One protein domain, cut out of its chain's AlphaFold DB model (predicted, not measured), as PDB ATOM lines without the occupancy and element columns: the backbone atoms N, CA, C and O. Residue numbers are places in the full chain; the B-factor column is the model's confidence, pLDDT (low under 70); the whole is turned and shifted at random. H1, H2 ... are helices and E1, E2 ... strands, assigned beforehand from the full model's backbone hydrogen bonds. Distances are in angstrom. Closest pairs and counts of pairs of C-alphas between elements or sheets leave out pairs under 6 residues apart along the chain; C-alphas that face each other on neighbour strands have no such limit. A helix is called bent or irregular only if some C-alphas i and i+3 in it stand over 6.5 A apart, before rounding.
ATOM      1  N   HIS A 120      56.472  28.152 -18.739       83.94
ATOM      2  CA  HIS A 120      55.910  26.799 -18.818       83.94
ATOM      3  C   HIS A 120      55.778  26.119 -17.449       83.94
ATOM      4  O   HIS A 120      54.979  25.192 -17.325       83.94
ATOM      5  N   ALA A 121      56.456  26.616 -16.405       83.31
ATOM      6  CA  ALA A 121      56.266  26.157 -15.027       83.31
ATOM      7  C   ALA A 121      54.808  26.309 -14.552       83.31
ATOM      8  O   ALA A 121      54.380  25.596 -13.645       83.31
ATOM      9  N   ARG A 122      54.000  27.161 -15.208       81.56
ATOM     10  CA  ARG A 122      52.550  27.251 -14.967       81.56
ATOM     11  C   ARG A 122      51.848  25.895 -15.075       81.56
ATOM     12  O   ARG A 122      50.952  25.613 -14.286       81.56
ATOM     13  N   GLY A 123      52.271  25.044 -16.014       77.00
ATOM     14  CA  GLY A 123      51.697  23.708 -16.204       77.00
ATOM     15  C   GLY A 123      51.914  22.768 -15.012       77.00
ATOM     16  O   GLY A 123      51.108  21.872 -14.792       77.00
ATOM     17  N   TYR A 124      52.949  23.006 -14.201       75.44
ATOM     18  CA  TYR A 124      53.306  22.158 -13.058       75.44
ATOM     19  C   TYR A 124      52.466  22.445 -11.813       75.44
ATOM     20  O   TYR A 124      52.115  21.525 -11.073       75.44
ATOM     21  N   VAL A 125      52.103  23.710 -11.603       72.31
ATOM     22  CA  VAL A 125      51.199  24.137 -10.518       72.31
ATOM     23  C   VAL A 125      49.722  24.113 -10.929       72.31
ATOM     24  O   VAL A 125      48.844  24.263 -10.084       72.31
ATOM     25  N   GLY A 126      49.456  23.902 -12.224       55.22
ATOM     26  CA  GLY A 126      48.207  23.403 -12.803       55.22
ATOM     27  C   GLY A 126      46.913  23.867 -12.140       55.22
ATOM     28  O   GLY A 126      46.241  23.048 -11.530       55.22
ATOM     29  N   GLY A 127      46.539  25.149 -12.263       52.62
ATOM     30  CA  GLY A 127      45.202  25.698 -11.944       52.62
ATOM     31  C   GLY A 127      44.685  25.538 -10.501       52.62
ATOM     32  O   GLY A 127      43.684  26.154 -10.137       52.62
ATOM     33  N   ARG A 128      45.348  24.735  -9.669       60.31
ATOM     34  CA  ARG A 128      45.009  24.424  -8.287       60.31
ATOM     35  C   ARG A 128      46.314  24.348  -7.504       60.31
ATOM     36  O   ARG A 128      46.934  23.302  -7.382       60.31
ATOM     37  N   TRP A 129      46.673  25.482  -6.908       67.19
ATOM     38  CA  TRP A 129      47.769  25.639  -5.939       67.19
ATOM     39  C   TRP A 129      47.628  24.751  -4.698       67.19
ATOM     40  O   TRP A 129      48.534  24.679  -3.871       67.19
ATOM     41  N   HIS A 130      46.464  24.120  -4.552       74.44
ATOM     42  CA  HIS A 130      46.088  23.355  -3.393       74.44
ATOM     43  C   HIS A 130      45.521  22.003  -3.785       74.44
ATOM     44  O   HIS A 130      44.690  21.907  -4.695       74.44
ATOM     45  N   TYR A 131      45.968  20.969  -3.074       83.94
ATOM     46  CA  TYR A 131      45.287  19.688  -3.107       83.94
ATOM     47  C   TYR A 131      44.022  19.817  -2.275       83.94
ATOM     48  O   TYR A 131      44.070  20.338  -1.165       83.94
ATOM     49  N   TYR A 132      42.909  19.326  -2.804       86.12
ATOM     50  CA  TYR A 132      41.690  19.143  -2.038       86.12
ATOM     51  C   TYR A 132      41.244  17.704  -2.225       86.12
ATOM     52  O   TYR A 132      41.107  17.254  -3.364       86.12
ATOM     53  N   GLY A 133      41.047  17.014  -1.110       89.50
ATOM     54  CA  GLY A 133      40.313  15.762  -1.025       89.50
ATOM     55  C   GLY A 133      39.187  15.997  -0.037       89.50
ATOM     56  O   GLY A 133      39.462  16.262   1.125       89.50
ATOM     57  N   VAL A 134      37.935  16.016  -0.481       90.12
ATOM     58  CA  VAL A 134      36.809  16.380   0.391       90.12
ATOM     59  C   VAL A 134      35.704  15.352   0.260       90.12
ATOM     60  O   VAL A 134      35.136  15.196  -0.820       90.12
ATOM     61  N   ARG A 135      35.366  14.716   1.381       92.00
ATOM     62  CA  ARG A 135      34.148  13.931   1.570       92.00
ATOM     63  C   ARG A 135      33.288  14.667   2.585       92.00
ATOM     64  O   ARG A 135      33.678  14.848   3.735       92.00
ATOM     65  N   VAL A 136      32.153  15.173   2.119       91.38
ATOM     66  CA  VAL A 136      31.196  15.893   2.964       91.38
ATOM     67  C   VAL A 136      30.454  14.885   3.831       91.38
ATOM     68  O   VAL A 136      29.995  13.857   3.335       91.38
ATOM     69  N   GLY A 137      30.316  15.183   5.118       93.62
ATOM     70  CA  GLY A 137      29.632  14.299   6.051       93.62
ATOM     71  C   GLY A 137      29.984  14.565   7.506       93.62
ATOM     72  O   GLY A 137      30.784  15.448   7.828       93.62
ATOM     73  N   SER A 138      29.363  13.773   8.375       96.12
ATOM     74  CA  SER A 138      29.722  13.681   9.789       96.12
ATOM     75  C   SER A 138      30.529  12.410  10.021       96.12
ATOM     76  O   SER A 138      30.246  11.368   9.425       96.12
ATOM     77  N   TYR A 139      31.551  12.512  10.860       96.44
ATOM     78  CA  TYR A 139      32.483  11.430  11.131       96.44
ATOM     79  C   TYR A 139      32.715  11.337  12.631       96.44
ATOM     80  O   TYR A 139      33.180  12.296  13.244       96.44
ATOM     81  N   ASP A 140      32.438  10.168  13.195       96.06
ATOM     82  CA  ASP A 140      32.727   9.901  14.599       96.06
ATOM     83  C   ASP A 140      34.234   9.729  14.773       96.06
ATOM     84  O   ASP A 140      34.864   8.993  14.004       96.06
ATOM     85  N   ARG A 141      34.792  10.420  15.772       95.62
ATOM     86  CA  ARG A 141      36.204  10.376  16.185       95.62
ATOM     87  C   ARG A 141      37.228  10.310  15.038       95.62
ATOM     88  O   ARG A 141      37.644   9.242  14.584       95.62
ATOM     89  N   VAL A 142      37.728  11.475  14.648       97.75
ATOM     90  CA  VAL A 142      38.816  11.631  13.673       97.75
ATOM     91  C   VAL A 142      39.994  12.404  14.267       97.75
ATOM     92  O   VAL A 142      39.903  12.971  15.356       97.75
ATOM     93  N   TRP A 143      41.102  12.435  13.533       97.94
ATOM     94  CA  TRP A 143      42.324  13.155  13.870       97.94
ATOM     95  C   TRP A 143      42.691  14.088  12.725       97.94
ATOM     96  O   TRP A 143      42.790  13.659  11.574       97.94
ATOM     97  N   LEU A 144      42.877  15.365  13.053       97.62
ATOM     98  CA  LEU A 144      43.371  16.385  12.136       97.62
ATOM     99  C   LEU A 144      44.879  16.534  12.323       97.62
ATOM    100  O   LEU A 144      45.332  17.087  13.328       97.62
ATOM    101  N   TRP A 145      45.633  16.074  11.333       97.75
ATOM    102  CA  TRP A 145      47.082  16.215  11.270       97.75
ATOM    103  C   TRP A 145      47.467  17.319  10.293       97.75
ATOM    104  O   TRP A 145      46.999  17.321   9.155       97.75
ATOM    105  N   ASP A 146      48.374  18.197  10.715       96.31
ATOM    106  CA  ASP A 146      48.944  19.260   9.884       96.31
ATOM    107  C   ASP A 146      50.438  19.028   9.645       96.31
ATOM    108  O   ASP A 146      51.178  18.731  10.583       96.31
ATOM    109  N   LEU A 147      50.910  19.281   8.424       95.00
ATOM    110  CA  LEU A 147      52.325  19.454   8.106       95.00
ATOM    111  C   LEU A 147      52.834  20.795   8.651       95.00
ATOM    112  O   LEU A 147      52.405  21.877   8.240       95.00
ATOM    113  N   ASP A 148      53.825  20.752   9.539       94.06
ATOM    114  CA  ASP A 148      54.326  21.964  10.184       94.06
ATOM    115  C   ASP A 148      55.149  22.818   9.220       94.06
ATOM    116  O   ASP A 148      56.259  22.460   8.843       94.06
ATOM    117  N   ALA A 149      54.634  23.989   8.836       92.56
ATOM    118  CA  ALA A 149      55.287  24.860   7.855       92.56
ATOM    119  C   ALA A 149      55.663  24.100   6.562       92.56
ATOM    120  O   ALA A 149      56.814  24.146   6.127       92.56
ATOM    121  N   ALA A 150      54.689  23.398   5.971       92.94
ATOM    122  CA  ALA A 150      54.860  22.483   4.839       92.94
ATOM    123  C   ALA A 150      55.804  23.010   3.741       92.94
ATOM    124  O   ALA A 150      56.847  22.413   3.481       92.94
ATOM    125  N   TYR A 151      55.515  24.184   3.170       92.69
ATOM    126  CA  TYR A 151      56.348  24.745   2.101       92.69
ATOM    127  C   TYR A 151      57.788  25.025   2.538       92.69
ATOM    128  O   TYR A 151      58.711  24.854   1.752       92.69
ATOM    129  N   TRP A 152      57.999  25.433   3.791       94.12
ATOM    130  CA  TRP A 152      59.336  25.690   4.323       94.12
ATOM    131  C   TRP A 152      60.140  24.406   4.501       94.12
ATOM    132  O   TRP A 152      61.321  24.355   4.170       94.12
ATOM    133  N   GLN A 153      59.483  23.364   5.013       93.31
ATOM    134  CA  GLN A 153      60.071  22.041   5.148       93.31
ATOM    135  C   GLN A 153      60.531  21.484   3.801       93.31
ATOM    136  O   GLN A 153      61.607  20.895   3.736       93.31
ATOM    137  N   LEU A 154      59.738  21.672   2.746       92.94
ATOM    138  CA  LEU A 154      60.098  21.214   1.408       92.94
ATOM    139  C   LEU A 154      61.162  22.098   0.764       92.94
ATOM    140  O   LEU A 154      62.107  21.575   0.186       92.94
ATOM    141  N   LEU A 155      61.067  23.421   0.927       93.25
ATOM    142  CA  LEU A 155      62.070  24.361   0.427       93.25
ATOM    143  C   LEU A 155      63.472  24.038   0.966       93.25
ATOM    144  O   LEU A 155      64.429  24.026   0.202       93.25
ATOM    145  N   GLY A 156      63.581  23.740   2.265       91.50
ATOM    146  CA  GLY A 156      64.849  23.380   2.904       91.50
ATOM    147  C   GLY A 156      65.370  21.977   2.572       91.50
ATOM    148  O   GLY A 156      66.478  21.652   2.981       91.50
ATOM    149  N   ARG A 157      64.589  21.148   1.864       90.12
ATOM    150  CA  ARG A 157      64.968  19.787   1.442       90.12
ATOM    151  C   ARG A 157      65.286  19.677  -0.047       90.12
ATOM    152  O   ARG A 157      65.652  18.603  -0.507       90.12
ATOM    153  N   LEU A 158      65.124  20.750  -0.820       88.62
ATOM    154  CA  LEU A 158      65.485  20.705  -2.232       88.62
ATOM    155  C   LEU A 158      66.988  20.491  -2.388       88.62
ATOM    156  O   LEU A 158      67.783  21.169  -1.740       88.62
ATOM    157  N   ARG A 159      67.358  19.617  -3.327       86.44
ATOM    158  CA  ARG A 159      68.756  19.351  -3.691       86.44
ATOM    159  C   ARG A 159      69.542  20.620  -4.030       86.44
ATOM    160  O   ARG A 159      70.728  20.700  -3.744       86.44
ATOM    161  N   THR A 160      68.896  21.590  -4.669       90.94
ATOM    162  CA  THR A 160      69.464  22.908  -4.984       90.94
ATOM    163  C   THR A 160      68.348  23.955  -5.013       90.94
ATOM    164  O   THR A 160      67.220  23.636  -5.413       90.94
ATOM    165  N   PRO A 161      68.637  25.214  -4.633       91.81
ATOM    166  CA  PRO A 161      67.716  26.335  -4.803       91.81
ATOM    167  C   PRO A 161      67.517  26.776  -6.264       91.81
ATOM    168  O   PRO A 161      66.694  27.656  -6.516       91.81
ATOM    169  N   LEU A 162      68.234  26.184  -7.228       93.69
ATOM    170  CA  LEU A 162      68.170  26.520  -8.656       93.69
ATOM    171  C   LEU A 162      67.623  25.364  -9.522       93.69
ATOM    172  O   LEU A 162      68.302  24.874 -10.430       93.69
ATOM    173  N   PRO A 163      66.392  24.880  -9.278       92.12
ATOM    174  CA  PRO A 163      65.790  23.906 -10.170       92.12
ATOM    175  C   PRO A 163      65.365  24.550 -11.490       92.12
ATOM    176  O   PRO A 163      64.862  25.674 -11.530       92.12
ATOM    177  N   VAL A 164      65.454  23.785 -12.573       90.19
ATOM    178  CA  VAL A 164      64.896  24.130 -13.879       90.19
ATOM    179  C   VAL A 164      63.901  23.056 -14.284       90.19
ATOM    180  O   VAL A 164      64.265  21.916 -14.564       90.19
ATOM    181  N   LEU A 165      62.626  23.434 -14.337       87.69
ATOM    182  CA  LEU A 165      61.581  22.596 -14.912       87.69
ATOM    183  C   LEU A 165      61.738  22.606 -16.429       87.69
ATOM    184  O   LEU A 165      61.838  23.678 -17.023       87.69
ATOM    185  N   LEU A 166      61.768  21.441 -17.063       87.06
ATOM    186  CA  LEU A 166      61.753  21.319 -18.521       87.06
ATOM    187  C   LEU A 166      60.301  21.293 -19.027       87.06
ATOM    188  O   LEU A 166      59.359  21.383 -18.254       87.06
ATOM    189  N   ARG A 167      60.063  21.258 -20.340       84.19
ATOM    190  CA  ARG A 167      58.678  21.183 -20.863       84.19
ATOM    191  C   ARG A 167      58.089  19.776 -20.802       84.19
ATOM    192  O   ARG A 167      56.877  19.622 -20.863       84.19
ATOM    193  N   ASP A 168      58.947  18.772 -20.708       82.06
ATOM    194  CA  ASP A 168      58.612  17.351 -20.779       82.06
ATOM    195  C   ASP A 168      58.377  16.709 -19.401       82.06
ATOM    196  O   ASP A 168      58.311  15.489 -19.297       82.06
ATOM    197  N   GLY A 169      58.265  17.503 -18.333       77.56
ATOM    198  CA  GLY A 169      58.074  16.981 -16.978       77.56
ATOM    199  C   GLY A 169      59.371  16.828 -16.183       77.56
ATOM    200  O   GLY A 169      59.308  16.808 -14.956       77.56
ATOM    201  N   ARG A 170      60.544  16.791 -16.829       83.69
ATOM    202  CA  ARG A 170      61.824  16.582 -16.135       83.69
ATOM    203  C   ARG A 170      62.284  17.817 -15.359       83.69
ATOM    204  O   ARG A 170      61.916  18.949 -15.676       83.69
ATOM    205  N   VAL A 171      63.139  17.581 -14.366       86.44
ATOM    206  CA  VAL A 171      63.814  18.617 -13.575       86.44
ATOM    207  C   VAL A 171      65.311  18.517 -13.813       86.44
ATOM    208  O   VAL A 171      65.905  17.456 -13.626       86.44
ATOM    209  N   LEU A 172      65.915  19.629 -14.214       89.50
ATOM    210  CA  LEU A 172      67.357  19.808 -14.216       89.50
ATOM    211  C   LEU A 172      67.755  20.558 -12.943       89.50
ATOM    212  O   LEU A 172      67.224  21.628 -12.652       89.50
ATOM    213  N   TRP A 173      68.705  20.005 -12.200       90.44
ATOM    214  CA  TRP A 173      69.258  20.623 -10.999       90.44
ATOM    215  C   TRP A 173      70.506  21.411 -11.376       90.44
ATOM    216  O   TRP A 173      71.515  20.809 -11.739       90.44
ATOM    217  N   GLN A 174      70.431  22.741 -11.338       92.25
ATOM    218  CA  GLN A 174      71.616  23.568 -11.546       92.25
ATOM    219  C   GLN A 174      72.413  23.662 -10.250       92.25
ATOM    220  O   GLN A 174      71.838  23.883  -9.182       92.25
ATOM    221  N   GLU A 175      73.729  23.511 -10.357       92.19
ATOM    222  CA  GLU A 175      74.631  23.664  -9.221       92.19
ATOM    223  C   GLU A 175      74.833  25.161  -8.934       92.19
ATOM    224  O   GLU A 175      75.309  25.885  -9.815       92.19
ATOM    225  N   PRO A 176      74.449  25.654  -7.745       93.25
ATOM    226  CA  PRO A 176      74.800  26.997  -7.308       93.25
ATOM    227  C   PRO A 176      76.315  27.131  -7.125       93.25
ATOM    228  O   PRO A 176      77.009  26.164  -6.813       93.25
ATOM    229  N   SER A 177      76.840  28.348  -7.247       96.38
ATOM    230  CA  SER A 177      78.205  28.623  -6.791       96.38
ATOM    231  C   SER A 177      78.322  28.441  -5.270       96.38
ATOM    232  O   SER A 177      77.326  28.513  -4.546       96.38
ATOM    233  N   SER A 178      79.546  28.266  -4.759       96.69
ATOM    234  CA  SER A 178      79.800  28.197  -3.309       96.69
ATOM    235  C   SER A 178      79.229  29.411  -2.566       96.69
ATOM    236  O   SER A 178      78.569  29.256  -1.545       96.69
ATOM    237  N   VAL A 231      60.688  30.906 -10.514       91.75
ATOM    238  CA  VAL A 231      59.379  30.243 -10.619       91.75
ATOM    239  C   VAL A 231      59.439  28.727 -10.499       91.75
ATOM    240  O   VAL A 231      58.555  28.137  -9.882       91.75
ATOM    241  N   CYS A 232      60.499  28.099 -11.008       91.88
ATOM    242  CA  CYS A 232      60.707  26.660 -10.879       91.88
ATOM    243  C   CYS A 232      60.849  26.234  -9.411       91.88
ATOM    244  O   CYS A 232      60.268  25.224  -9.024       91.88
ATOM    245  N   LEU A 233      61.545  27.030  -8.590       93.19
ATOM    246  CA  LEU A 233      61.720  26.783  -7.156       93.19
ATOM    247  C   LEU A 233      60.366  26.732  -6.446       93.19
ATOM    248  O   LEU A 233      60.017  25.738  -5.811       93.19
ATOM    249  N   GLY A 234      59.570  27.791  -6.609       92.00
ATOM    250  CA  GLY A 234      58.241  27.864  -6.008       92.00
ATOM    251  C   GLY A 234      57.298  26.782  -6.537       92.00
ATOM    252  O   GLY A 234      56.550  26.186  -5.764       92.00
ATOM    253  N   ALA A 235      57.346  26.504  -7.845       90.06
ATOM    254  CA  ALA A 235      56.477  25.524  -8.487       90.06
ATOM    255  C   ALA A 235      56.752  24.109  -7.979       90.06
ATOM    256  O   ALA A 235      55.807  23.379  -7.685       90.06
ATOM    257  N   LEU A 236      58.025  23.749  -7.810       89.50
ATOM    258  CA  LEU A 236      58.418  22.467  -7.240       89.50
ATOM    259  C   LEU A 236      57.972  22.313  -5.793       89.50
ATOM    260  O   LEU A 236      57.367  21.299  -5.459       89.50
ATOM    261  N   VAL A 237      58.205  23.323  -4.954       91.50
ATOM    262  CA  VAL A 237      57.791  23.290  -3.543       91.50
ATOM    263  C   VAL A 237      56.279  23.120  -3.415       91.50
ATOM    264  O   VAL A 237      55.812  22.264  -2.663       91.50
ATOM    265  N   VAL A 238      55.496  23.900  -4.166       89.06
ATOM    266  CA  VAL A 238      54.032  23.793  -4.121       89.06
ATOM    267  C   VAL A 238      53.557  22.453  -4.671       89.06
ATOM    268  O   VAL A 238      52.695  21.822  -4.058       89.06
ATOM    269  N   ARG A 239      54.127  21.989  -5.790       87.75
ATOM    270  CA  ARG A 239      53.744  20.704  -6.375       87.75
ATOM    271  C   ARG A 239      54.082  19.542  -5.447       87.75
ATOM    272  O   ARG A 239      53.264  18.644  -5.301       87.75
ATOM    273  N   ALA A 240      55.223  19.577  -4.770       88.56
ATOM    274  CA  ALA A 240      55.594  18.556  -3.798       88.56
ATOM    275  C   ALA A 240      54.623  18.509  -2.607       88.56
ATOM    276  O   ALA A 240      54.151  17.427  -2.267       88.56
ATOM    277  N   CYS A 241      54.228  19.658  -2.040       90.25
ATOM    278  CA  CYS A 241      53.186  19.699  -1.002       90.25
ATOM    279  C   CYS A 241      51.852  19.121  -1.499       90.25
ATOM    280  O   CYS A 241      51.201  18.356  -0.785       90.25
ATOM    281  N   TYR A 242      51.450  19.489  -2.721       88.69
ATOM    282  CA  TYR A 242      50.233  18.984  -3.354       88.69
ATOM    283  C   TYR A 242      50.264  17.454  -3.455       88.69
ATOM    284  O   TYR A 242      49.325  16.793  -3.018       88.69
ATOM    285  N   GLU A 243      51.347  16.891  -3.991       88.31
ATOM    286  CA  GLU A 243      51.457  15.448  -4.217       88.31
ATOM    287  C   GLU A 243      51.583  14.648  -2.919       88.31
ATOM    288  O   GLU A 243      50.967  13.591  -2.805       88.31
ATOM    289  N   LEU A 244      52.315  15.152  -1.918       90.81
ATOM    290  CA  LEU A 244      52.426  14.518  -0.595       90.81
ATOM    291  C   LEU A 244      51.090  14.457   0.129       90.81
ATOM    292  O   LEU A 244      50.752  13.451   0.748       90.81
ATOM    293  N   THR A 245      50.334  15.548   0.073       92.19
ATOM    294  CA  THR A 245      49.002  15.614   0.673       92.19
ATOM    295  C   THR A 245      48.029  14.722  -0.082       92.19
ATOM    296  O   THR A 245      47.252  14.000   0.539       92.19
ATOM    297  N   GLY A 246      48.094  14.729  -1.417       91.00
ATOM    298  CA  GLY A 246      47.298  13.838  -2.248       91.00
ATOM    299  C   GLY A 246      47.592  12.373  -1.957       91.00
ATOM    300  O   GLY A 246      46.661  11.594  -1.776       91.00
ATOM    301  N   TRP A 247      48.865  12.003  -1.822       91.25
ATOM    302  CA  TRP A 247      49.257  10.649  -1.448       91.25
ATOM    303  C   TRP A 247      48.683  10.298  -0.076       91.25
ATOM    304  O   TRP A 247      47.942   9.324   0.029       91.25
ATOM    305  N   ALA A 248      48.913  11.141   0.937       92.81
ATOM    306  CA  ALA A 248      48.386  10.931   2.281       92.81
ATOM    307  C   ALA A 248      46.863  10.722   2.272       92.81
ATOM    308  O   ALA A 248      46.372   9.742   2.818       92.81
ATOM    309  N   TYR A 249      46.106  11.581   1.592       93.62
ATOM    310  CA  TYR A 249      44.652  11.441   1.497       93.62
ATOM    311  C   TYR A 249      44.212  10.125   0.835       93.62
ATOM    312  O   TYR A 249      43.262   9.497   1.294       93.62
ATOM    313  N   ASN A 250      44.884   9.703  -0.240       90.38
ATOM    314  CA  ASN A 250      44.481   8.516  -0.996       90.38
ATOM    315  C   ASN A 250      44.897   7.198  -0.327       90.38
ATOM    316  O   ASN A 250      44.223   6.188  -0.524       90.38
ATOM    317  N   THR A 251      45.974   7.186   0.463       90.56
ATOM    318  CA  THR A 251      46.457   5.961   1.123       90.56
ATOM    319  C   THR A 251      46.033   5.834   2.580       90.56
ATOM    320  O   THR A 251      46.000   4.720   3.103       90.56
ATOM    321  N   GLU A 252      45.693   6.933   3.257       88.75
ATOM    322  CA  GLU A 252      45.209   6.866   4.636       88.75
ATOM    323  C   GLU A 252      43.772   6.336   4.684       88.75
ATOM    324  O   GLU A 252      42.806   6.963   4.232       88.75
ATOM    325  N   ARG A 253      43.610   5.153   5.283       81.62
ATOM    326  CA  ARG A 253      42.302   4.512   5.438       81.62
ATOM    327  C   ARG A 253      41.359   5.426   6.220       81.62
ATOM    328  O   ARG A 253      41.623   5.801   7.359       81.62
ATOM    329  N   GLY A 254      40.210   5.733   5.622       87.56
ATOM    330  CA  GLY A 254      39.199   6.575   6.260       87.56
ATOM    331  C   GLY A 254      39.554   8.063   6.290       87.56
ATOM    332  O   GLY A 254      38.966   8.788   7.092       87.56
ATOM    333  N   ALA A 255      40.480   8.530   5.444       93.88
ATOM    334  CA  ALA A 255      40.611   9.954   5.160       93.88
ATOM    335  C   ALA A 255      39.280  10.511   4.622       93.88
ATOM    336  O   ALA A 255      38.647   9.933   3.728       93.88
ATOM    337  N   CYS A 256      38.842  11.621   5.207       94.56
ATOM    338  CA  CYS A 256      37.602  12.311   4.846       94.56
ATOM    339  C   CYS A 256      37.841  13.747   4.377       94.56
ATOM    340  O   CYS A 256      36.999  14.324   3.693       94.56
ATOM    341  N   TYR A 257      39.003  14.313   4.691       94.62
ATOM    342  CA  TYR A 257      39.383  15.637   4.233       94.62
ATOM    343  C   TYR A 257      40.897  15.748   4.066       94.62
ATOM    344  O   TYR A 257      41.653  15.177   4.849       94.62
ATOM    345  N   ALA A 258      41.332  16.537   3.093       93.06
ATOM    346  CA  ALA A 258      42.684  17.042   2.985       93.06
ATOM    347  C   ALA A 258      42.716  18.409   2.291       93.06
ATOM    348  O   ALA A 258      41.961  18.669   1.350       93.06
ATOM    349  N   ASN A 259      43.629  19.259   2.752       89.88
ATOM    350  CA  ASN A 259      44.093  20.482   2.091       89.88
ATOM    351  C   ASN A 259      45.631  20.444   2.065       89.88
ATOM    352  O   ASN A 259      46.194  19.668   2.818       89.88
ATOM    353  N   THR A 260      46.311  21.251   1.246       83.56
ATOM    354  CA  THR A 260      47.764  21.218   0.921       83.56
ATOM    355  C   THR A 260      48.763  20.939   2.050       83.56
ATOM    356  O   THR A 260      49.913  20.608   1.772       83.56
ATOM    357  N   ASP A 261      48.377  21.141   3.301       90.38
ATOM    358  CA  ASP A 261      49.183  20.939   4.493       90.38
ATOM    359  C   ASP A 261      48.429  20.245   5.640       90.38
ATOM    360  O   ASP A 261      48.926  20.256   6.761       90.38
ATOM    361  N   CYS A 262      47.264  19.634   5.408       94.69
ATOM    362  CA  CYS A 262      46.513  18.927   6.445       94.69
ATOM    363  C   CYS A 262      45.682  17.748   5.922       94.69
ATOM    364  O   CYS A 262      45.219  17.747   4.780       94.69
ATOM    365  N   VAL A 263      45.459  16.755   6.784       97.00
ATOM    366  CA  VAL A 263      44.622  15.573   6.525       97.00
ATOM    367  C   VAL A 263      43.762  15.288   7.754       97.00
ATOM    368  O   VAL A 263      44.257  15.289   8.880       97.00
ATOM    369  N   ILE A 264      42.476  15.008   7.534       97.31
ATOM    370  CA  ILE A 264      41.556  14.478   8.543       97.31
ATOM    371  C   ILE A 264      41.297  13.011   8.221       97.31
ATOM    372  O   ILE A 264      40.736  12.688   7.167       97.31
ATOM    373  N   SER A 265      41.670  12.122   9.136       96.62
ATOM    374  CA  SER A 265      41.482  10.679   8.978       96.62
ATOM    375  C   SER A 265      41.002  10.022  10.270       96.62
ATOM    376  O   SER A 265      41.017  10.616  11.344       96.62
ATOM    377  N   ARG A 266      40.563   8.765  10.169       95.25
ATOM    378  CA  ARG A 266      40.176   7.930  11.321       95.25
ATOM    379  C   ARG A 266      41.367   7.272  12.025       95.25
ATOM    380  O   ARG A 266      41.170   6.418  12.884       95.25
ATOM    381  N   ARG A 267      42.596   7.600  11.626       93.12
ATOM    382  CA  ARG A 267      43.809   6.975  12.147       93.12
ATOM    383  C   ARG A 267      44.413   7.845  13.249       93.12
ATOM    384  O   ARG A 267      44.736   9.006  13.013       93.12
ATOM    385  N   ASP A 268      44.647   7.246  14.414       95.12
ATOM    386  CA  ASP A 268      45.380   7.854  15.536       95.12
ATOM    387  C   ASP A 268      46.903   7.797  15.323       95.12
ATOM    388  O   ASP A 268      47.662   7.252  16.120       95.12
ATOM    389  N   ALA A 269      47.346   8.247  14.154       95.12
ATOM    390  CA  ALA A 269      48.751   8.353  13.799       95.12
ATOM    391  C   ALA A 269      48.903   9.354  12.648       95.12
ATOM    392  O   ALA A 269      47.985   9.474  11.827       95.12
ATOM    393  N   PRO A 270      50.051  10.042  12.555       95.12
ATOM    394  CA  PRO A 270      50.338  10.897  11.415       95.12
ATOM    395  C   PRO A 270      50.337  10.092  10.104       95.12
ATOM    396  O   PRO A 270      50.643   8.893  10.124       95.12
ATOM    397  N   PRO A 271      50.026  10.729   8.959       95.44
ATOM    398  CA  PRO A 271      50.086  10.062   7.667       95.44
ATOM    399  C   PRO A 271      51.455   9.432   7.394       95.44
ATOM    400  O   PRO A 271      52.479  10.114   7.479       95.44
ATOM    401  N   ALA A 272      51.463   8.149   7.025       93.88
ATOM    402  CA  ALA A 272      52.695   7.366   6.892       93.88
ATOM    403  C   ALA A 272      53.642   7.964   5.845       93.88
ATOM    404  O   ALA A 272      54.827   8.136   6.100       93.88
ATOM    405  N   VAL A 273      53.101   8.407   4.705       91.88
ATOM    406  CA  VAL A 273      53.914   9.055   3.668       91.88
ATOM    407  C   VAL A 273      54.636  10.297   4.206       91.88
ATOM    408  O   VAL A 273      55.787  10.531   3.870       91.88
ATOM    409  N   TRP A 274      54.030  11.088   5.094       94.06
ATOM    410  CA  TRP A 274      54.726  12.248   5.658       94.06
ATOM    411  C   TRP A 274      55.870  11.830   6.578       94.06
ATOM    412  O   TRP A 274      56.946  12.426   6.510       94.06
ATOM    413  N   THR A 275      55.668  10.798   7.401       93.94
ATOM    414  CA  THR A 275      56.719  10.278   8.284       93.94
ATOM    415  C   THR A 275      57.849   9.605   7.513       93.94
ATOM    416  O   THR A 275      59.008   9.813   7.859       93.94
ATOM    417  N   ASP A 276      57.535   8.880   6.438       91.94
ATOM    418  CA  ASP A 276      58.514   8.176   5.601       91.94
ATOM    419  C   ASP A 276      59.466   9.159   4.900       91.94
ATOM    420  O   ASP A 276      60.659   8.896   4.772       91.94
ATOM    421  N   PHE A 277      58.966  10.340   4.520       89.81
ATOM    422  CA  PHE A 277      59.775  11.449   3.993       89.81
ATOM    423  C   PHE A 277      60.389  12.341   5.093       89.81
ATOM    424  O   PHE A 277      60.913  13.426   4.815       89.81
ATOM    425  N   GLY A 278      60.312  11.926   6.361       92.50
ATOM    426  CA  GLY A 278      60.875  12.646   7.502       92.50
ATOM    427  C   GLY A 278      60.262  14.032   7.722       92.50
ATOM    428  O   GLY A 278      60.944  14.926   8.232       92.50
ATOM    429  N   LEU A 279      59.017  14.264   7.295       93.81
ATOM    430  CA  LEU A 279      58.323  15.541   7.445       93.81
ATOM    431  C   LEU A 279      57.716  15.660   8.842       93.81
ATOM    432  O   LEU A 279      57.050  14.757   9.343       93.81
ATOM    433  N   ARG A 280      57.903  16.824   9.464       95.50
ATOM    434  CA  ARG A 280      57.296  17.126  10.761       95.50
ATOM    435  C   ARG A 280      55.819  17.435  10.584       95.50
ATOM    436  O   ARG A 280      55.451  18.233   9.716       95.50
ATOM    437  N   CYS A 281      55.004  16.843  11.438       96.69
ATOM    438  CA  CYS A 281      53.579  17.094  11.515       96.69
ATOM    439  C   CYS A 281      53.123  17.144  12.973       96.69
ATOM    440  O   CYS A 281      53.771  16.595  13.865       96.69
ATOM    441  N   SER A 282      51.999  17.813  13.192       97.19
ATOM    442  CA  SER A 282      51.408  18.024  14.507       97.19
ATOM    443  C   SER A 282      49.930  17.652  14.483       97.19
ATOM    444  O   SER A 282      49.217  17.981  13.531       97.19
ATOM    445  N   LEU A 283      49.452  17.021  15.557       97.44
ATOM    446  CA  LEU A 283      48.022  16.852  15.792       97.44
ATOM    447  C   LEU A 283      47.430  18.216  16.159       97.44
ATOM    448  O   LEU A 283      47.871  18.852  17.116       97.44
ATOM    449  N   ARG A 284      46.438  18.682  15.400       96.81
ATOM    450  CA  ARG A 284      45.739  19.944  15.683       96.81
ATOM    451  C   ARG A 284      44.472  19.751  16.484       96.81
ATOM    452  O   ARG A 284      44.143  20.598  17.307       96.81
ATOM    453  N   ALA A 285      43.744  18.679  16.197       97.56
ATOM    454  CA  ALA A 285      42.459  18.413  16.812       97.56
ATOM    455  C   ALA A 285      42.097  16.934  16.713       97.56
ATOM    456  O   ALA A 285      42.535  16.226  15.802       97.56
ATOM    457  N   THR A 286      41.253  16.492  17.637       97.88
ATOM    458  CA  THR A 286      40.656  15.159  17.640       97.88
ATOM    459  C   THR A 286      39.222  15.236  18.158       97.88
ATOM    460  O   THR A 286      38.861  16.188  18.854       97.88
ATOM    461  N   GLY A 287      38.406  14.252  17.796       97.75
ATOM    462  CA  GLY A 287      37.005  14.142  18.195       97.75
ATOM    463  C   GLY A 287      36.080  14.041  16.992       97.75
ATOM    464  O   GLY A 287      36.530  13.801  15.871       97.75
ATOM    465  N   ASP A 288      34.784  14.207  17.226       97.81
ATOM    466  CA  ASP A 288      33.791  14.144  16.156       97.81
ATOM    467  C   ASP A 288      33.977  15.294  15.175       97.81
ATOM    468  O   ASP A 288      34.276  16.431  15.563       97.81
ATOM    469  N   ALA A 289      33.771  15.001  13.900       97.12
ATOM    470  CA  ALA A 289      33.964  15.954  12.832       97.12
ATOM    471  C   ALA A 289      32.736  16.129  11.960       97.12
ATOM    472  O   ALA A 289      31.940  15.219  11.749       97.12
ATOM    473  N   GLU A 290      32.639  17.325  11.398       96.25
ATOM    474  CA  GLU A 290      31.706  17.642  10.332       96.25
ATOM    475  C   GLU A 290      32.483  18.354   9.228       96.25
ATOM    476  O   GLU A 290      33.066  19.419   9.448       96.25
ATOM    477  N   VAL A 291      32.491  17.763   8.038       93.25
ATOM    478  CA  VAL A 291      33.093  18.334   6.835       93.25
ATOM    479  C   VAL A 291      31.960  18.809   5.941       93.25
ATOM    480  O   VAL A 291      31.149  18.005   5.491       93.25
ATOM    481  N   ARG A 292      31.901  20.116   5.676       88.56
ATOM    482  CA  ARG A 292      30.860  20.746   4.845       88.56
ATOM    483  C   ARG A 292      31.335  21.067   3.434       88.56
ATOM    484  O   ARG A 292      30.520  21.267   2.543       88.56
ATOM    485  N   GLY A 293      32.649  21.144   3.231       85.88
ATOM    486  CA  GLY A 293      33.248  21.480   1.947       85.88
ATOM    487  C   GLY A 293      34.701  21.923   2.078       85.88
ATOM    488  O   GLY A 293      35.310  21.843   3.147       85.88
ATOM    489  N   VAL A 294      35.251  22.436   0.977       84.31
ATOM    490  CA  VAL A 294      36.608  22.996   0.928       84.31
ATOM    491  C   VAL A 294      36.755  24.124   1.952       84.31
ATOM    492  O   VAL A 294      36.028  25.115   1.906       84.31
ATOM    493  N   GLY A 295      37.696  23.975   2.888       83.50
ATOM    494  CA  GLY A 295      37.974  24.974   3.923       83.50
ATOM    495  C   GLY A 295      36.881  25.142   4.985       83.50
ATOM    496  O   GLY A 295      37.020  26.018   5.840       83.50
ATOM    497  N   ALA A 296      35.820  24.328   4.975       88.62
ATOM    498  CA  ALA A 296      34.684  24.420   5.893       88.62
ATOM    499  C   ALA A 296      34.501  23.099   6.653       88.62
ATOM    500  O   ALA A 296      33.758  22.218   6.219       88.62
ATOM    501  N   TYR A 297      35.181  22.962   7.793       91.94
ATOM    502  CA  TYR A 297      35.095  21.768   8.632       91.94
ATOM    503  C   TYR A 297      35.270  22.084  10.126       91.94
ATOM    504  O   TYR A 297      35.808  23.134  10.504       91.94
ATOM    505  N   ARG A 298      34.821  21.147  10.963       95.81
ATOM    506  CA  ARG A 298      35.018  21.103  12.418       95.81
ATOM    507  C   ARG A 298      35.578  19.737  12.809       95.81
ATOM    508  O   ARG A 298      35.155  18.744  12.228       95.81
ATOM    509  N   VAL A 299      36.483  19.698  13.785       97.25
ATOM    510  CA  VAL A 299      36.991  18.481  14.441       97.25
ATOM    511  C   VAL A 299      37.080  18.758  15.940       97.25
ATOM    512  O   VAL A 299      37.867  19.610  16.353       97.25
ATOM    513  N   GLY A 300      36.266  18.086  16.754       96.50
ATOM    514  CA  GLY A 300      36.136  18.417  18.176       96.50
ATOM    515  C   GLY A 300      35.771  19.896  18.369       96.50
ATOM    516  O   GLY A 300      34.837  20.401  17.734       96.50
ATOM    517  N   ASP A 301      36.546  20.601  19.191       94.75
ATOM    518  CA  ASP A 301      36.378  22.040  19.449       94.75
ATOM    519  C   ASP A 301      37.017  22.936  18.373       94.75
ATOM    520  O   ASP A 301      36.751  24.141  18.306       94.75
ATOM    521  N   TYR A 302      37.852  22.368  17.498       95.56
ATOM    522  CA  TYR A 302      38.491  23.110  16.420       95.56
ATOM    523  C   TYR A 302      37.532  23.307  15.245       95.56
ATOM    524  O   TYR A 302      36.910  22.362  14.757       95.56
ATOM    525  N   ARG A 303      37.458  24.536  14.727       91.81
ATOM    526  CA  ARG A 303      36.670  24.885  13.537       91.81
ATOM    527  C   ARG A 303      37.420  25.861  12.647       91.81
ATOM    528  O   ARG A 303      38.047  26.801  13.137       91.81
ATOM    529  N   THR A 304      37.300  25.688  11.334       86.31
ATOM    530  CA  THR A 304      37.829  26.674  10.388       86.31
ATOM    531  C   THR A 304      36.988  27.954  10.403       86.31
ATOM    532  O   THR A 304      35.785  27.933  10.676       86.31
ATOM    533  N   GLY A 305      37.595  29.094  10.055       73.25
ATOM    534  CA  GLY A 305      36.899  30.390  10.021       73.25
ATOM    535  C   GLY A 305      35.706  30.447   9.054       73.25
ATOM    536  O   GLY A 305      34.816  31.281   9.219       73.25
ATOM    537  N   HIS A 306      35.651  29.541   8.074       71.44
ATOM    538  CA  HIS A 306      34.567  29.443   7.092       71.44
ATOM    539  C   HIS A 306      33.487  28.420   7.462       71.44
ATOM    540  O   HIS A 306      32.499  28.317   6.748       71.44
ATOM    541  N   TYR A 307      33.605  27.695   8.575       74.31
ATOM    542  CA  TYR A 307      32.665  26.625   8.931       74.31
ATOM    543  C   TYR A 307      31.187  27.078   9.001       74.31
ATOM    544  O   TYR A 307      30.283  26.338   8.605       74.31
ATOM    545  N   GLY A 308      30.931  28.315   9.450       64.31
ATOM    546  CA  GLY A 308      29.585  28.914   9.486       64.31
ATOM    547  C   GLY A 308      29.113  29.532   8.162       64.31
ATOM    548  O   GLY A 308      27.951  29.907   8.043       64.31
ATOM    549  N   ARG A 309      29.998  29.654   7.169       58.62
ATOM    550  CA  ARG A 309      29.707  30.160   5.826       58.62
ATOM    551  C   ARG A 309      29.911  29.001   4.862       58.62
ATOM    552  O   ARG A 309      30.995  28.858   4.306       58.62
ATOM    553  N   ALA A 310      28.894  28.162   4.684       47.56
ATOM    554  CA  ALA A 310      28.909  27.217   3.577       47.56
ATOM    555  C   ALA A 310      29.024  28.040   2.286       47.56
ATOM    556  O   ALA A 310      28.058  28.660   1.841       47.56
ATOM    557  N   LEU A 311      30.238  28.143   1.737       48.16
ATOM    558  CA  LEU A 311      30.424  28.634   0.384       48.16
ATOM    559  C   LEU A 311      29.586  27.699  -0.479       48.16
ATOM    560  O   LEU A 311      29.756  26.485  -0.387       48.16
ATOM    561  N   GLY A 312      28.648  28.264  -1.241       38.88
ATOM    562  CA  GLY A 312      27.767  27.557  -2.170       38.88
ATOM    563  C   GLY A 312      28.530  26.942  -3.343       38.88
ATOM    564  O   GLY A 312      28.186  27.158  -4.500       38.88
ATOM    565  N   CYS A 313      29.597  26.203  -3.057       40.12
ATOM    566  CA  CYS A 313      30.169  25.225  -3.949       40.12
ATOM    567  C   CYS A 313      29.120  24.118  -4.015       40.12
ATOM    568  O   CYS A 313      28.890  23.436  -3.016       40.12
ATOM    569  N   GLY A 314      28.428  24.010  -5.150       39.25
ATOM    570  CA  GLY A 314      27.448  22.956  -5.380       39.25
ATOM    571  C   GLY A 314      27.977  21.605  -4.902       39.25
ATOM    572  O   GLY A 314      29.165  21.324  -5.046       39.25
ATOM    573  N   LEU A 315      27.079  20.829  -4.296       38.59
ATOM    574  CA  LEU A 315      27.250  19.459  -3.819       38.59
ATOM    575  C   LEU A 315      28.076  18.610  -4.802       38.59
ATOM    576  O   LEU A 315      27.536  17.914  -5.656       38.59
ATOM    577  N   ALA A 316      29.397  18.658  -4.685       41.53
ATOM    578  CA  ALA A 316      30.290  17.680  -5.267       41.53
ATOM    579  C   ALA A 316      30.589  16.707  -4.132       41.53
ATOM    580  O   ALA A 316      31.384  17.004  -3.243       41.53
ATOM    581  N   HIS A 317      29.888  15.574  -4.133       43.22
ATOM    582  CA  HIS A 317      30.024  14.539  -3.107       43.22
ATOM    583  C   HIS A 317      31.459  13.988  -2.984       43.22
ATOM    584  O   HIS A 317      31.783  13.383  -1.966       43.22
ATOM    585  N   GLU A 318      32.337  14.272  -3.952       49.44
ATOM    586  CA  GLU A 318      33.777  14.075  -3.830       49.44
ATOM    587  C   GLU A 318      34.517  15.070  -4.745       49.44
ATOM    588  O   GLU A 318      34.341  15.071  -5.964       49.44
ATOM    589  N   MET A 319      35.338  15.953  -4.170       52.12
ATOM    590  CA  MET A 319      36.338  16.716  -4.925       52.12
ATOM    591  C   MET A 319      37.707  16.193  -4.526       52.12
ATOM    592  O   MET A 319      38.229  16.583  -3.485       52.12
ATOM    593  N   ALA A 320      38.276  15.317  -5.351       57.91
ATOM    594  CA  ALA A 320      39.695  14.998  -5.312       57.91
ATOM    595  C   ALA A 320      40.383  15.722  -6.474       57.91
ATOM    596  O   ALA A 320      39.934  15.660  -7.622       57.91
ATOM    597  N   GLY A 321      41.467  16.448  -6.198       58.62
ATOM    598  CA  GLY A 321      42.402  16.819  -7.259       58.62
ATOM    599  C   GLY A 321      42.910  15.556  -7.963       58.62
ATOM    600  O   GLY A 321      43.049  14.521  -7.312       58.62
ATOM    601  N   ALA A 322      43.176  15.622  -9.272       60.41
ATOM    602  CA  ALA A 322      43.763  14.505 -10.014       60.41
ATOM    603  C   ALA A 322      45.168  14.218  -9.456       60.41
ATOM    604  O   ALA A 322      46.143  14.869  -9.834       60.41
ATOM    605  N   TRP A 323      45.239  13.317  -8.480       66.62
ATOM    606  CA  TRP A 323      46.476  12.803  -7.914       66.62
ATOM    607  C   TRP A 323      46.994  11.681  -8.805       66.62
ATOM    608  O   TRP A 323      46.216  10.903  -9.360       66.62
ATOM    609  N   ARG A 324      48.312  11.625  -8.961       64.25
ATOM    610  CA  ARG A 324      48.992  10.649  -9.802       64.25
ATOM    611  C   ARG A 324      50.196  10.124  -9.049       64.25
ATOM    612  O   ARG A 324      51.156  10.861  -8.843       64.25
ATOM    613  N   GLU A 325      50.141   8.861  -8.639       70.50
ATOM    614  CA  GLU A 325      51.201   8.238  -7.843       70.50
ATOM    615  C   GLU A 325      52.573   8.326  -8.523       70.50
ATOM    616  O   GLU A 325      53.575   8.591  -7.867       70.50
ATOM    617  N   ASP A 326      52.621   8.166  -9.845       66.69
ATOM    618  CA  ASP A 326      53.847   8.279 -10.633       66.69
ATOM    619  C   ASP A 326      54.436   9.695 -10.585       66.69
ATOM    620  O   ASP A 326      55.645   9.862 -10.418       66.69
ATOM    621  N   VAL A 327      53.579  10.720 -10.642       66.50
ATOM    622  CA  VAL A 327      53.995  12.119 -10.493       66.50
ATOM    623  C   VAL A 327      54.434  12.390  -9.061       66.50
ATOM    624  O   VAL A 327      55.470  13.014  -8.865       66.50
ATOM    625  N   ALA A 328      53.712  11.883  -8.062       70.19
ATOM    626  CA  ALA A 328      54.098  12.017  -6.666       70.19
ATOM    627  C   ALA A 328      55.466  11.378  -6.408       70.19
ATOM    628  O   ALA A 328      56.362  12.038  -5.899       70.19
ATOM    629  N   ARG A 329      55.694  10.138  -6.841       75.94
ATOM    630  CA  ARG A 329      56.995   9.469  -6.694       75.94
ATOM    631  C   ARG A 329      58.111  10.207  -7.429       75.94
ATOM    632  O   ARG A 329      59.182  10.376  -6.856       75.94
ATOM    633  N   ALA A 330      57.865  10.698  -8.644       69.44
ATOM    634  CA  ALA A 330      58.840  11.510  -9.368       69.44
ATOM    635  C   ALA A 330      59.166  12.805  -8.609       69.44
ATOM    636  O   ALA A 330      60.335  13.099  -8.377       69.44
ATOM    637  N   VAL A 331      58.142  13.526  -8.150       69.62
ATOM    638  CA  VAL A 331      58.290  14.779  -7.401       69.62
ATOM    639  C   VAL A 331      58.991  14.564  -6.061       69.62
ATOM    640  O   VAL A 331      59.700  15.443  -5.590       69.62
ATOM    641  N   LEU A 332      58.814  13.400  -5.439       72.94
ATOM    642  CA  LEU A 332      59.371  13.100  -4.124       72.94
ATOM    643  C   LEU A 332      60.734  12.417  -4.167       72.94
ATOM    644  O   LEU A 332      61.513  12.591  -3.237       72.94
ATOM    645  N   SER A 333      61.086  11.776  -5.284       74.31
ATOM    646  CA  SER A 333      62.474  11.395  -5.581       74.31
ATOM    647  C   SER A 333      63.422  12.598  -5.647       74.31
ATOM    648  O   SER A 333      64.632  12.433  -5.619       74.31
ATOM    649  N   TRP A 334      62.878  13.814  -5.738       68.62
ATOM    650  CA  TRP A 334      63.629  15.068  -5.704       68.62
ATOM    651  C   TRP A 334      63.963  15.554  -4.290       68.62
ATOM    652  O   TRP A 334      64.783  16.460  -4.151       68.62
TER     653      TRP A 334
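What this domain is: This is residues 120 to 178 and 231 to 334 of the 336 residues of an uncharacterized protein of Acidobacteria bacterium (UniProt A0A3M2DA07). A six-stranded sheet, folded back on itself with E2 as the hinge, makes one end of an elongated body; the long helix H3 runs from it to a small hairpin, E3 and E4, near the other end. H1, H2, H4 and H5 pack round H3. The printed part has 163 residues, with five named helices and eight named strands in the order H1 E1 E2 H2 E3 E4 H3 E5 E6 H4 E7 E8 H5; the class is mixed, helices and strands. The large sheet runs E1 E5 E6 E2 E7 E8, all antiparallel. The whole is compact, with a radius of gyration of the C-alphas of 16.5 A and spans of 52 by 32 by 26 A.

Where its parts are: H1 is residues 120 to 125, beginning at C-alpha 120 (55.910, 26.799, -18.818). E1 is 132 to 134, and E2 is 137 to 147, 23.4 A long, bending by 100 degrees at residue 140. H2 is 150 to 155, E3 163 to 165 and E4 171 to 173. H3, 231 to 251, is 29.9 A long and begins at (59.379, 30.243, -10.619). E5 is 257 to 259, E6 262 to 265 and H4 272 to 276. E7, 281 to 293, is 22.9 A long and bends by 102 degrees at residue 288. E8 is 296 to 299, and H5, 325 to 332, ends at C-alpha 332 (59.371, 13.100, -4.124).

How they stand to each other: H3 is the hub. With residues 231 to 239 it touches H1, closest C-alphas Ala 235 and Val 125 at 5.8 A, the same way at a shallow tilt of 29 degrees. It touches H5, Glu 243 and Ala 328 at 5.0 A, opposite ways at a steep tilt of 48 degrees. With residues 233 to 241 it touches H2, Val 237 and Leu 154 at 5.8 A; with 244 to 248 it touches H4, Ala 248 and Val 273 at 6.0 A. Residues 241 to 250 of H3 only graze the twisted large sheet. That is a folded sheet, bent into two leaves, E1 E5 E6 and E7 E8, that face each other. N 139 of E2 and O 289 of E7 are 2.9 A apart; N 145 of E2 and O 263 of E6 are 2.9 A apart. E6, H4 and E7 form a split strand-helix-strand unit, two strands of one sheet that are not neighbours, joined through a helix, with E2 between them in the sheet; its crossover is right-handed. In the hairpin of E3 and E4, N 164 and O 172 are 2.8 A apart. Every O i to N i+4 pair is within hydrogen-bond range in H2, H3, H4 and H5; H1 has 0 of 2, but 3 of 3 O i to N i+3 pairs.

The domain as a whole: The C-alphas farthest apart, Ser 138 and Ser 178, are 53.8 A apart. Residues 179 to 230 are not printed; C-alphas 178 and 231 are 21.8 A apart across this cut. The link from E8 to H5 is long, 25 residues; its residues 319 to 320 pair with 133 to 134 of E1. The mean pLDDT of the printed part is 84.7, and 26 residues are under 70, among them 126 to 129 and 308 to 324.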